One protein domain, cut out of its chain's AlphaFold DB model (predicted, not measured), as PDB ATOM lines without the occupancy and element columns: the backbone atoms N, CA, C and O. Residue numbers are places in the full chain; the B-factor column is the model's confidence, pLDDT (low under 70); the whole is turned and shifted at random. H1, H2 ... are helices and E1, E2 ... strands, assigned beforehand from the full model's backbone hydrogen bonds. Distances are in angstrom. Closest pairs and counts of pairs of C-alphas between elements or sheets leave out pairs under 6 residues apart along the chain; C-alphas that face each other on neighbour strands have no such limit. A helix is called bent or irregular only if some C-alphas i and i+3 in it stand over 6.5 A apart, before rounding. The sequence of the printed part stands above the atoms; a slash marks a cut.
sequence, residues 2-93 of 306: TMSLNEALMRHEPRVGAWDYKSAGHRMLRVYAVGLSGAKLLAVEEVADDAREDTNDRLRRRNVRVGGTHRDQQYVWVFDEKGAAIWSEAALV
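Overview. This is residues 2 to 93 of the 306 residues of an uncharacterized protein of Kofleriaceae bacterium (UniProt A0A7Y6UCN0). One strongly twisted sheet of six strands is curled like part of a barrel and folded on itself, with the leaf E3 E2 E1 facing the smaller leaf E5 E6 across the hinge strand E4. The helix H2 packs lengthwise over E1, and the short H1 lies over E3 on the same face of the sheet. The printed part has 92 residues, with H1 E1 E2 E3 H2 E4 E5 E6 along it; the sheet's order is E3 E2 E1 E4 E5 E6, mixed, and the class is mixed, helices and strands. The whole is compact and rounded, with a radius of gyration of the C-alphas of 12.0 A and spans of 33 by 29 by 27 A.

Along the chain. H1, residues 5 to 9, begins at C-alpha 5 (169.677, 234.590, 155.336) and is 6.1 A long. E1, residues 15 to 20, is 15.7 A long, E2, residues 28 to 35, 22.1 A, and E3, residues 38 to 46, 23.5 A; E3 bends by 57 degrees at residue 42. H2, residues 49 to 61, starts at C-alpha 49 (169.039, 247.492, 144.272) and is 19.7 A long; it is irregular, with C-alphas 50 and 53 7.1 A apart. E4, residues 65 to 69, is 13.0 A long, and E5, residues 76 to 80, 13.7 A. E6, residues 83 to 87, is 13.6 A long and ends at C-alpha 87 (181.110, 224.926, 141.866).

Arrangement. E1 E2 E3 and E4 E5 E6 are two meanders, each strand the antiparallel neighbour of the one before. In the hairpin E1 and E2, N 18 and O 30 are 2.8 A apart; in the hairpin E2 and E3, N 29 and O 45 are 2.8 A apart. E1 and E4 are parallel, with N 17 and O 65 at 2.9 A. The hairpin E4 and E5 has N 68 and O 77 at 2.9 A, and the hairpin E5 and E6 has N 87 and O 76 at 2.8 A. The closest C-alphas of the edge strands E3 and E6, those of Gly 38 and Trp 87, are 5.1 A apart. E3, H2 and E4 form a split strand-helix-strand unit, two strands of one sheet with a helix between them in the chain and with E2 and E1 between them in the sheet, and its crossover is right-handed. H2 is on the sheet at a height of 9.7 A, over E1 and along the strands, at 10 degrees to E1 on the local plane; its closest C-alphas to E1 are Leu 59 and Gly 17, 7.2 A. H1, at a height of 8.1 A, is only just over E3, with 3 of its C-alphas falling on it; Leu 5 and Ala 43 are their closest C-alphas, 5.4 A. The O i to N i+4 pairs are within hydrogen-bond range throughout H1 and in 7 of 9 cases in H2.

Size, cuts and confidence. The C-alphas farthest apart, those of Ser 37 and Asp 50, are 34.1 A from each other. The printed part has no cut and no long link. Mean pLDDT of the printed part is 93.2, and residues 23 to 26 are under 70.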
ATOM      1  N   THR A   2     164.506 226.079 152.405       86.06
ATOM      2  CA  THR A   2     165.553 227.092 152.576       86.06
ATOM      3  C   THR A   2     165.437 227.696 153.978       86.06
ATOM      4  O   THR A   2     164.343 227.738 154.541       86.06
ATOM      5  N   MET A   3     166.560 228.099 154.571       95.69
ATOM      6  CA  MET A   3     166.583 228.817 155.854       95.69
ATOM      7  C   MET A   3     166.633 230.331 155.615       95.69
ATOM      8  O   MET A   3     166.838 230.771 154.480       95.69
ATOM      9  N   SER A   4     166.462 231.135 156.665       95.75
ATOM     10  CA  SER A   4     166.638 232.586 156.550       95.75
ATOM     11  C   SER A   4     168.092 232.946 156.221       95.75
ATOM     12  O   SER A   4     169.026 232.201 156.541       95.75
ATOM     13  N   LEU A   5     168.320 234.122 155.628       94.25
ATOM     14  CA  LEU A   5     169.677 234.590 155.336       94.25
ATOM     15  C   LEU A   5     170.535 234.667 156.601       94.25
ATOM     16  O   LEU A   5     171.685 234.235 156.596       94.25
ATOM     17  N   ASN A   6     169.986 235.178 157.705       94.44
ATOM     18  CA  ASN A   6     170.729 235.271 158.957       94.44
ATOM     19  C   ASN A   6     171.150 233.893 159.477       94.44
ATOM     20  O   ASN A   6     172.316 233.735 159.828       94.44
ATOM     21  N   GLU A   7     170.265 232.894 159.462       96.12
ATOM     22  CA  GLU A   7     170.612 231.520 159.853       96.12
ATOM     23  C   GLU A   7     171.699 230.931 158.949       96.12
ATOM     24  O   GLU A   7     172.688 230.392 159.448       96.12
ATOM     25  N   ALA A   8     171.577 231.100 157.627       96.00
ATOM     26  CA  ALA A   8     172.585 230.632 156.677       96.00
ATOM     27  C   ALA A   8     173.956 231.268 156.945       96.00
ATOM     28  O   ALA A   8     174.980 230.582 156.931       96.00
ATOM     29  N   LEU A   9     173.986 232.568 157.248       94.25
ATOM     30  CA  LEU A   9     175.218 233.299 157.531       94.25
ATOM     31  C   LEU A   9     175.855 232.950 158.884       94.25
ATOM     32  O   LEU A   9     177.047 233.217 159.044       94.25
ATOM     33  N   MET A  10     175.110 232.360 159.823       94.75
ATOM     34  CA  MET A  10     175.605 231.957 161.149       94.75
ATOM     35  C   MET A  10     176.237 230.559 161.184       94.75
ATOM     36  O   MET A  10     176.813 230.183 162.202       94.75
ATOM     37  N   ARG A  11     176.167 229.783 160.095       93.94
ATOM     38  CA  ARG A  11     176.807 228.455 160.023       93.94
ATOM     39  C   ARG A  11     178.339 228.570 160.168       93.94
ATOM     40  O   ARG A  11     178.906 229.661 160.112       93.94
ATOM     41  N   HIS A  12     179.064 227.459 160.288       93.19
ATOM     42  CA  HIS A  12     180.543 227.479 160.361       93.19
ATOM     43  C   HIS A  12     181.249 227.012 159.081       93.19
ATOM     44  O   HIS A  12     182.411 227.341 158.871       93.19
ATOM     45  N   GLU A  13     180.552 226.289 158.205       95.44
ATOM     46  CA  GLU A  13     181.103 225.800 156.934       95.44
ATOM     47  C   GLU A  13     181.437 226.942 155.949       95.44
ATOM     48  O   GLU A  13     180.832 228.012 156.044       95.44
ATOM     49  N   PRO A  14     182.367 226.757 154.992       97.00
ATOM     50  CA  PRO A  14     182.643 227.758 153.966       97.00
ATOM     51  C   PRO A  14     181.388 228.120 153.167       97.00
ATOM     52  O   PRO A  14     180.592 227.254 152.797       97.00
ATOM     53  N   ARG A  15     181.210 229.417 152.902       97.38
ATOM     54  CA  ARG A  15     180.018 229.953 152.243       97.38
ATOM     55  C   ARG A  15     180.354 230.982 151.186       97.38
ATOM     56  O   ARG A  15     181.342 231.712 151.294       97.38
ATOM     57  N   VAL A  16     179.452 231.081 150.221       97.94
ATOM     58  CA  VAL A  16     179.446 232.106 149.180       97.94
ATOM     59  C   VAL A  16     178.067 232.747 149.126       97.94
ATOM     60  O   VAL A  16     177.057 232.046 149.153       97.94
ATOM     61  N   GLY A  17     178.032 234.074 149.044       97.44
ATOM     62  CA  GLY A  17     176.868 234.808 148.558       97.44
ATOM     63  C   GLY A  17     176.995 234.993 147.049       97.44
ATOM     64  O   GLY A  17     178.030 235.451 146.574       97.44
ATOM     65  N   ALA A  18     175.974 234.635 146.290       97.00
ATOM     66  CA  ALA A  18     175.960 234.730 144.840       97.00
ATOM     67  C   ALA A  18     174.734 235.516 144.388       97.00
ATOM     68  O   ALA A  18     173.605 235.191 144.761       97.00
ATOM     69  N   TRP A  19     174.967 236.561 143.601       95.62
ATOM     70  CA  TRP A  19     173.891 237.328 142.988       95.62
ATOM     71  C   TRP A  19     173.374 236.594 141.757       95.62
ATOM     72  O   TRP A  19     174.168 236.180 140.914       95.62
ATOM     73  N   ASP A  20     172.057 236.443 141.661       94.50
ATOM     74  CA  ASP A  20     171.405 235.825 140.510       94.50
ATOM     75  C   ASP A  20     171.282 236.829 139.362       94.50
ATOM     76  O   ASP A  20     170.529 237.812 139.441       94.50
ATOM     77  N   TYR A  21     172.017 236.569 138.282       87.75
ATOM     78  CA  TYR A  21     172.104 237.503 137.172       87.75
ATOM     79  C   TYR A  21     170.850 237.605 136.305       87.75
ATOM     80  O   TYR A  21     170.694 238.621 135.636       87.75
ATOM     81  N   LYS A  22     169.912 236.655 136.384       80.94
ATOM     82  CA  LYS A  22     168.670 236.724 135.597       80.94
ATOM     83  C   LYS A  22     167.585 237.585 136.243       80.94
ATOM     84  O   LYS A  22     166.679 238.061 135.562       80.94
ATOM     85  N   SER A  23     167.631 237.775 137.563       67.06
ATOM     86  CA  SER A  23     166.641 238.620 138.240       67.06
ATOM     87  C   SER A  23     166.746 240.057 137.714       67.06
ATOM     88  O   SER A  23     167.845 240.607 137.671       67.06
ATOM     89  N   ALA A  24     165.637 240.665 137.278       56.84
ATOM     90  CA  ALA A  24     165.634 242.051 136.808       56.84
ATOM     91  C   ALA A  24     166.223 242.961 137.904       56.84
ATOM     92  O   ALA A  24     165.692 243.017 139.011       56.84
ATOM     93  N   GLY A  25     167.358 243.610 137.625       61.19
ATOM     94  CA  GLY A  25     168.093 244.414 138.617       61.19
ATOM     95  C   GLY A  25     169.026 243.631 139.554       61.19
ATOM     96  O   GLY A  25     169.623 244.217 140.449       61.19
ATOM     97  N   HIS A  26     169.216 242.324 139.349       65.06
ATOM     98  CA  HIS A  26     170.066 241.456 140.173       65.06
ATOM     99  C   HIS A  26     169.694 241.460 141.668       65.06
ATOM    100  O   HIS A  26     170.572 241.472 142.537       65.06
ATOM    101  N   ARG A  27     168.393 241.462 141.968       85.00
ATOM    102  CA  ARG A  27     167.834 241.584 143.325       85.00
ATOM    103  C   ARG A  27     167.960 240.328 144.164       85.00
ATOM    104  O   ARG A  27     167.905 240.391 145.383       85.00
ATOM    105  N   MET A  28     168.122 239.171 143.536       94.38
ATOM    106  CA  MET A  28     168.116 237.910 144.267       94.38
ATOM    107  C   MET A  28     169.529 237.549 144.732       94.38
ATOM    108  O   MET A  28     170.407 237.242 143.921       94.38
ATOM    109  N   LEU A  29     169.738 237.556 146.048       95.69
ATOM    110  CA  LEU A  29     170.921 237.004 146.695       95.69
ATOM    111  C   LEU A  29     170.654 235.552 147.086       95.69
ATOM    112  O   LEU A  29     169.714 235.246 147.820       95.69
ATOM    113  N   ARG A  30     171.538 234.656 146.667       96.75
ATOM    114  CA  ARG A  30     171.543 233.257 147.088       96.75
ATOM    115  C   ARG A  30     172.775 232.985 147.937       96.75
ATOM    116  O   ARG A  30     173.865 233.440 147.609       96.75
ATOM    117  N   VAL A  31     172.626 232.249 149.033       97.50
ATOM    118  CA  VAL A  31     173.759 231.830 149.870       97.50
ATOM    119  C   VAL A  31     173.928 230.328 149.778       97.50
ATOM    120  O   VAL A  31     172.987 229.578 150.035       97.50
ATOM    121  N   TYR A  32     175.145 229.905 149.459       97.94
ATOM    122  CA  TYR A  32     175.516 228.508 149.291       97.94
ATOM    123  C   TYR A  32     176.541 228.099 150.345       97.94
ATOM    124  O   TYR A  32     177.479 228.848 150.631       97.94
ATOM    125  N   ALA A  33     176.386 226.895 150.888       97.81
ATOM    126  CA  ALA A  33     177.495 226.152 151.473       97.81
ATOM    127  C   ALA A  33     178.341 225.601 150.329       97.81
ATOM    128  O   ALA A  33     177.783 225.034 149.390       97.81
ATOM    129  N   VAL A  34     179.660 225.758 150.395       98.12
ATOM    130  CA  VAL A  34     180.555 225.334 149.312       98.12
ATOM    131  C   VAL A  34     181.689 224.455 149.828       98.12
ATOM    132  O   VAL A  34     182.200 224.650 150.931       98.12
ATOM    133  N   GLY A  35     182.104 223.491 149.011       97.69
ATOM    134  CA  GLY A  35     183.217 222.592 149.305       97.69
ATOM    135  C   GLY A  35     183.643 221.793 148.077       97.69
ATOM    136  O   GLY A  35     183.247 222.098 146.956       97.69
ATOM    137  N   LEU A  36     184.453 220.749 148.280       97.44
ATOM    138  CA  LEU A  36     184.866 219.857 147.187       97.44
ATOM    139  C   LEU A  36     183.685 219.082 146.584       97.44
ATOM    140  O   LEU A  36     183.710 218.764 145.401       97.44
ATOM    141  N   SER A  37     182.643 218.829 147.379       97.44
ATOM    142  CA  SER A  37     181.410 218.142 146.975       97.44
ATOM    143  C   SER A  37     180.377 219.057 146.306       97.44
ATOM    144  O   SER A  37     179.210 218.691 146.246       97.44
ATOM    145  N   GLY A  38     180.767 220.263 145.882       97.94
ATOM    146  CA  GLY A  38     179.879 221.204 145.200       97.94
ATOM    147  C   GLY A  38     179.288 222.293 146.090       97.94
ATOM    148  O   GLY A  38     179.780 222.573 147.190       97.94
ATOM    149  N   ALA A  39     178.257 222.941 145.559       97.75
ATOM    150  CA  ALA A  39     177.519 224.028 146.181       97.75
ATOM    151  C   ALA A  39     176.111 223.570 146.573       97.75
ATOM    152  O   ALA A  39     175.347 223.074 145.750       97.75
ATOM    153  N   LYS A  40     175.737 223.795 147.834       97.06
ATOM    154  CA  LYS A  40     174.392 223.520 148.347       97.06
ATOM    155  C   LYS A  40     173.708 224.817 148.743       97.06
ATOM    156  O   LYS A  40     174.195 225.525 149.625       97.06
ATOM    157  N   LEU A  41     172.558 225.098 148.137       96.94
ATOM    158  CA  LEU A  41     171.757 226.273 148.465       96.94
ATOM    159  C   LEU A  41     171.268 226.213 149.923       96.94
ATOM    160  O   LEU A  41     170.660 225.230 150.351       96.94
ATOM    161  N   LEU A  42     171.537 227.275 150.682       96.88
ATOM    162  CA  LEU A  42     171.114 227.434 152.075       96.88
ATOM    163  C   LEU A  42     169.938 228.405 152.192       96.88
ATOM    164  O   LEU A  42     168.935 228.081 152.828       96.88
ATOM    165  N   ALA A  43     170.065 229.584 151.579       97.00
ATOM    166  CA  ALA A  43     169.099 230.672 151.681       97.00
ATOM    167  C   ALA A  43     168.976 231.440 150.363       97.00
ATOM    168  O   ALA A  43     169.912 231.479 149.562       97.00
ATOM    169  N   VAL A  44     167.822 232.076 150.185       95.75
ATOM    170  CA  VAL A  44     167.510 232.991 149.086       95.75
ATOM    171  C   VAL A  44     166.838 234.215 149.701       95.75
ATOM    172  O   VAL A  44     165.927 234.059 150.512       95.75
ATOM    173  N   GLU A  45     167.286 235.412 149.340       95.56
ATOM    174  CA  GLU A  45     166.723 236.682 149.802       95.56
ATOM    175  C   GLU A  45     166.623 237.652 148.625       95.56
ATOM    176  O   GLU A  45     167.572 237.801 147.855       95.56
ATOM    177  N   GLU A  46     165.472 238.306 148.488       94.94
ATOM    178  CA  GLU A  46     165.337 239.465 147.613       94.94
ATOM    179  C   GLU A  46     165.890 240.696 148.337       94.94
ATOM    180  O   GLU A  46     165.521 240.990 149.473       94.94
ATOM    181  N   VAL A  47     166.792 241.409 147.674       93.75
ATOM    182  CA  VAL A  47     167.483 242.590 148.175       93.75
ATOM    183  C   VAL A  47     167.221 243.730 147.202       93.75
ATOM    184  O   VAL A  47     167.401 243.577 145.995       93.75
ATOM    185  N   ALA A  48     166.811 244.880 147.729       90.56
ATOM    186  CA  ALA A  48     166.628 246.080 146.924       90.56
ATOM    187  C   ALA A  48     167.951 246.526 146.272       90.56
ATOM    188  O   ALA A  48     169.029 246.356 146.850       90.56
ATOM    189  N   ASP A  49     167.866 247.113 145.074       84.50
ATOM    190  CA  ASP A  49     169.039 247.492 144.272       84.50
ATOM    191  C   ASP A  49     169.976 248.454 145.037       84.50
ATOM    192  O   ASP A  49     171.200 248.328 144.968       84.50
ATOM    193  N   ASP A  50     169.406 249.376 145.819       86.25
ATOM    194  CA  ASP A  50     170.124 250.342 146.660       86.25
ATOM    195  C   ASP A  50     170.750 249.715 147.921       86.25
ATOM    196  O   ASP A  50     171.774 250.195 148.406       86.25
ATOM    197  N   ALA A  51     170.208 248.597 148.406       91.25
ATOM    198  CA  ALA A  51     170.722 247.841 149.550       91.25
ATOM    199  C   ALA A  51     171.791 246.795 149.171       91.25
ATOM    200  O   ALA A  51     172.387 246.153 150.049       91.25
ATOM    201  N   ARG A  52     172.054 246.595 147.873       89.81
ATOM    202  CA  ARG A  52     173.002 245.589 147.362       89.81
ATOM    203  C   ARG A  52     174.412 245.782 147.915       89.81
ATOM    204  O   ARG A  52     175.051 244.819 148.341       89.81
ATOM    205  N   GLU A  53     174.909 247.017 147.928       89.25
ATOM    206  CA  GLU A  53     176.279 247.305 148.363       89.25
ATOM    207  C   GLU A  53     176.469 247.158 149.872       89.25
ATOM    208  O   GLU A  53     177.454 246.551 150.305       89.25
ATOM    209  N   ASP A  54     175.496 247.600 150.661       90.88
ATOM    210  CA  ASP A  54     175.486 247.376 152.109       90.88
ATOM    211  C   ASP A  54     175.406 245.879 152.435       90.88
ATOM    212  O   ASP A  54     176.072 245.383 153.352       90.88
ATOM    213  N   THR A  55     174.647 245.126 151.636       94.00
ATOM    214  CA  THR A  55     174.566 243.669 151.744       94.00
ATOM    215  C   THR A  55     175.903 243.004 151.416       94.00
ATOM    216  O   THR A  55     176.348 242.140 152.174       94.00
ATOM    217  N   ASN A  56     176.594 243.436 150.356       93.25
ATOM    218  CA  ASN A  56     177.934 242.951 150.012       93.25
ATOM    219  C   ASN A  56     178.937 243.187 151.150       93.25
ATOM    220  O   ASN A  56     179.711 242.287 151.491       93.25
ATOM    221  N   ASP A  57     178.908 244.363 151.775       90.88
ATOM    222  CA  ASP A  57     179.787 244.678 152.903       90.88
ATOM    223  C   ASP A  57     179.447 243.835 154.138       90.88
ATOM    224  O   ASP A  57     180.341 243.309 154.803       90.88
ATOM    225  N   ARG A  58     178.153 243.626 154.420       93.31
ATOM    226  CA  ARG A  58     177.688 242.746 155.502       93.31
ATOM    227  C   ARG A  58     178.169 241.306 155.318       93.31
ATOM    228  O   ARG A  58     178.617 240.697 156.289       93.31
ATOM    229  N   LEU A  59     178.103 240.769 154.097       95.50
ATOM    230  CA  LEU A  59     178.618 239.432 153.773       95.50
ATOM    231  C   LEU A  59     180.128 239.347 154.030       95.50
ATOM    232  O   LEU A  59     180.598 238.432 154.708       95.50
ATOM    233  N   ARG A  60     180.886 240.348 153.576       92.69
ATOM    234  CA  ARG A  60     182.346 240.397 153.734       92.69
ATOM    235  C   ARG A  60     182.804 240.505 155.176       92.69
ATOM    236  O   ARG A  60     183.719 239.786 155.559       92.69
ATOM    237  N   ARG A  61     182.139 241.326 155.995       91.62
ATOM    238  CA  ARG A  61     182.410 241.408 157.445       91.62
ATOM    239  C   ARG A  61     182.221 240.062 158.149       91.62
ATOM    240  O   ARG A  61     182.796 239.838 159.207       91.62
ATOM    241  N   ARG A  62     181.445 239.149 157.555       94.00
ATOM    242  CA  ARG A  62     181.262 237.760 158.008       94.00
ATOM    243  C   ARG A  62     182.157 236.755 157.273       94.00
ATOM    244  O   ARG A  62     181.897 235.558 157.330       94.00
ATOM    245  N   ASN A  63     183.197 237.221 156.579       93.94
ATOM    246  CA  ASN A  63     184.107 236.417 155.758       93.94
ATOM    247  C   ASN A  63     183.421 235.602 154.645       93.94
ATOM    248  O   ASN A  63     183.979 234.615 154.164       93.94
ATOM    249  N   VAL A  64     182.234 236.021 154.197       96.88
ATOM    250  CA  VAL A  64     181.536 235.399 153.068       96.88
ATOM    251  C   VAL A  64     181.996 236.067 151.777       96.88
ATOM    252  O   VAL A  64     181.893 237.287 151.619       96.88
ATOM    253  N   ARG A  65     182.527 235.264 150.850       96.50
ATOM    254  CA  ARG A  65     182.919 235.749 149.521       96.50
ATOM    255  C   ARG A  65     181.669 235.993 148.675       96.50
ATOM    256  O   ARG A  65     180.662 235.309 148.856       96.50
ATOM    257  N   VAL A  66     181.743 236.962 147.766       96.31
ATOM    258  CA  VAL A  66     180.611 237.372 146.924       96.31
ATOM    259  C   VAL A  66     180.930 237.099 145.462       96.31
ATOM    260  O   VAL A  66     181.986 237.512 144.986       96.31
ATOM    261  N   GLY A  67     180.017 236.442 144.758       96.25
ATOM    262  CA  GLY A  67     180.147 236.155 143.335       96.25
ATOM    263  C   GLY A  67     178.802 236.098 142.616       96.25
ATOM    264  O   GLY A  67     177.909 236.893 142.921       96.25
ATOM    265  N   GLY A  68     178.678 235.184 141.657       96.00
ATOM    266  CA  GLY A  68     177.547 235.104 140.737       96.00
ATOM    267  C   GLY A  68     176.947 233.706 140.630       96.00
ATOM    268  O   GLY A  68     177.581 232.702 140.956       96.00
ATOM    269  N   THR A  69     175.696 233.684 140.195       96.94
ATOM    270  CA  THR A  69     174.935 232.513 139.752       96.94
ATOM    271  C   THR A  69     173.946 232.992 138.689       96.94
ATOM    272  O   THR A  69     173.711 234.197 138.555       96.94
ATOM    273  N   HIS A  70     173.332 232.088 137.933       94.38
ATOM    274  CA  HIS A  70     172.298 232.469 136.966       94.38
ATOM    275  C   HIS A  70     171.095 231.538 137.064       94.38
ATOM    276  O   HIS A  70     171.202 230.348 136.790       94.38
ATOM    277  N   ARG A  71     169.946 232.080 137.480       87.06
ATOM    278  CA  ARG A  71     168.654 231.391 137.525       87.06
ATOM    279  C   ARG A  71     168.745 229.986 138.146       87.06
ATOM    280  O   ARG A  71     169.144 229.835 139.298       87.06
ATOM    281  N   ASP A  72     168.340 228.973 137.391       79.81
ATOM    282  CA  ASP A  72     168.232 227.575 137.797       79.81
ATOM    283  C   ASP A  72     169.461 226.776 137.336       79.81
ATOM    284  O   ASP A  72     169.458 225.552 137.389       79.81
ATOM    285  N   GLN A  73     170.515 227.462 136.877       89.56
ATOM    286  CA  GLN A  73     171.765 226.813 136.514       89.56
ATOM    287  C   GLN A  73     172.493 226.312 137.756       89.56
ATOM    288  O   GLN A  73     172.519 226.957 138.806       89.56
ATOM    289  N   GLN A  74     173.142 225.160 137.602       92.75
ATOM    290  CA  GLN A  74     173.834 224.455 138.682       92.75
ATOM    291  C   GLN A  74     175.118 225.151 139.160       92.75
ATOM    292  O   GLN A  74     175.729 224.705 140.132       92.75
ATOM    293  N   TYR A  75     175.567 226.200 138.463       97.50
ATOM    294  CA  TYR A  75     176.871 226.809 138.682       97.50
ATOM    295  C   TYR A  75     176.824 228.027 139.601       97.50
ATOM    296  O   TYR A  75     176.091 228.985 139.367       97.50
ATOM    297  N   VAL A  76     177.712 228.024 140.591       97.94
ATOM    298  CA  VAL A  76     178.005 229.165 141.462       97.94
ATOM    299  C   VAL A  76     179.483 229.488 141.333       97.94
ATOM    300  O   VAL A  76     180.320 228.589 141.408       97.94
ATOM    301  N   TRP A  77     179.832 230.760 141.165       98.44
ATOM    302  CA  TRP A  77     181.225 231.169 140.996       98.44
ATOM    303  C   TRP A  77     181.597 232.355 141.864       98.44
ATOM    304  O   TRP A  77     180.775 233.214 142.169       98.44
ATOM    305  N   VAL A  78     182.875 232.422 142.230       98.00
ATOM    306  CA  VAL A  78     183.493 233.567 142.892       98.00
ATOM    307  C   VAL A  78     184.843 233.842 142.263       98.00
ATOM    308  O   VAL A  78     185.694 232.954 142.180       98.00
ATOM    309  N   PHE A  79     185.064 235.108 141.931       97.75
ATOM    310  CA  PHE A  79     186.346 235.611 141.473       97.75
ATOM    311  C   PHE A  79     186.700 236.876 142.251       97.75
ATOM    312  O   PHE A  79     186.040 237.910 142.135       97.75
ATOM    313  N   ASP A  80     187.733 236.787 143.078       95.31
ATOM    314  CA  ASP A  80     188.214 237.892 143.903       95.31
ATOM    315  C   ASP A  80     189.739 237.801 144.084       95.31
ATOM    316  O   ASP A  80     190.427 237.024 143.416       95.31
ATOM    317  N   GLU A  81     190.284 238.621 144.979       92.50
ATOM    318  CA  GLU A  81     191.718 238.650 145.286       92.50
ATOM    319  C   GLU A  81     192.231 237.349 145.918       92.50
ATOM    320  O   GLU A  81     193.419 237.052 145.825       92.50
ATOM    321  N   LYS A  82     191.349 236.550 146.535       94.81
ATOM    322  CA  LYS A  82     191.705 235.242 147.106       94.81
ATOM    323  C   LYS A  82     191.777 234.151 146.036       94.81
ATOM    324  O   LYS A  82     192.205 233.041 146.339       94.81
ATOM    325  N   GLY A  83     191.360 234.451 144.806       96.69
ATOM    326  CA  GLY A  83     191.427 233.556 143.657       96.69
ATOM    327  C   GLY A  83     190.072 233.324 142.997       96.69
ATOM    328  O   GLY A  83     189.096 234.041 143.230       96.69
ATOM    329  N   ALA A  84     190.020 232.283 142.178       97.88
ATOM    330  CA  ALA A  84     188.836 231.847 141.454       97.88
ATOM    331  C   ALA A  84     188.307 230.532 142.027       97.88
ATOM    332  O   ALA A  84     189.091 229.668 142.417       97.88
ATOM    333  N   ALA A  85     186.990 230.363 142.059       98.50
ATOM    334  CA  ALA A  85     186.367 229.072 142.311       98.50
ATOM    335  C   ALA A  85     184.996 228.997 141.637       98.50
ATOM    336  O   ALA A  85     184.235 229.965 141.669       98.50
ATOM    337  N   ILE A  86     184.705 227.849 141.031       98.62
ATOM    338  CA  ILE A  86     183.444 227.541 140.360       98.62
ATOM    339  C   ILE A  86     182.975 226.186 140.868       98.62
ATOM    340  O   ILE A  86     183.711 225.202 140.793       98.62
ATOM    341  N   TRP A  87     181.751 226.134 141.369       98.56
ATOM    342  CA  TRP A  87     181.110 224.926 141.866       98.56
ATOM    343  C   TRP A  87     179.905 224.593 141.001       98.56
ATOM    344  O   TRP A  87     179.186 225.502 140.595       98.56
ATOM    345  N   SER A  88     179.674 223.306 140.763       97.81
ATOM    346  CA  SER A  88     178.352 222.778 140.429       97.81
ATOM    347  C   SER A  88     177.651 222.323 141.712       97.81
ATOM    348  O   SER A  88     178.233 222.375 142.800       97.81
ATOM    349  N   GLU A  89     176.435 221.792 141.609       96.38
ATOM    350  CA  GLU A  89     175.781 221.128 142.743       96.38
ATOM    351  C   GLU A  89     176.556 219.901 143.250       96.38
ATOM    352  O   GLU A  89     176.464 219.554 144.425       96.38
ATOM    353  N   ALA A  90     177.344 219.259 142.381       97.25
ATOM    354  CA  ALA A  90     177.995 217.982 142.667       97.25
ATOM    355  C   ALA A  90     179.491 218.091 143.010       97.25
ATOM    356  O   ALA A  90     180.035 217.189 143.651       97.25
ATOM    357  N   ALA A  91     180.185 219.145 142.564       97.81
ATOM    358  CA  ALA A  91     181.633 219.244 142.735       97.81
ATOM    359  C   ALA A  91     182.175 220.679 142.670       97.81
ATOM    360  O   ALA A  91     181.556 221.585 142.112       97.81
ATOM    361  N   LEU A  92     183.389 220.869 143.191       98.25
ATOM    362  CA  LEU A  92     184.252 221.974 142.774       98.25
ATOM    363  C   LEU A  92     184.750 221.689 141.347       98.25
ATOM    364  O   LEU A  92     185.508 220.744 141.133       98.25
ATOM    365  N   VAL A  93     184.313 222.496 140.382       98.06
ATOM    366  CA  VAL A  93     184.577 222.293 138.949       98.06
ATOM    367  C   VAL A  93     185.900 222.930 138.538       98.06
ATOM    368  O   VAL A  93     186.713 222.304 137.857       98.06
TER     369      VAL A  93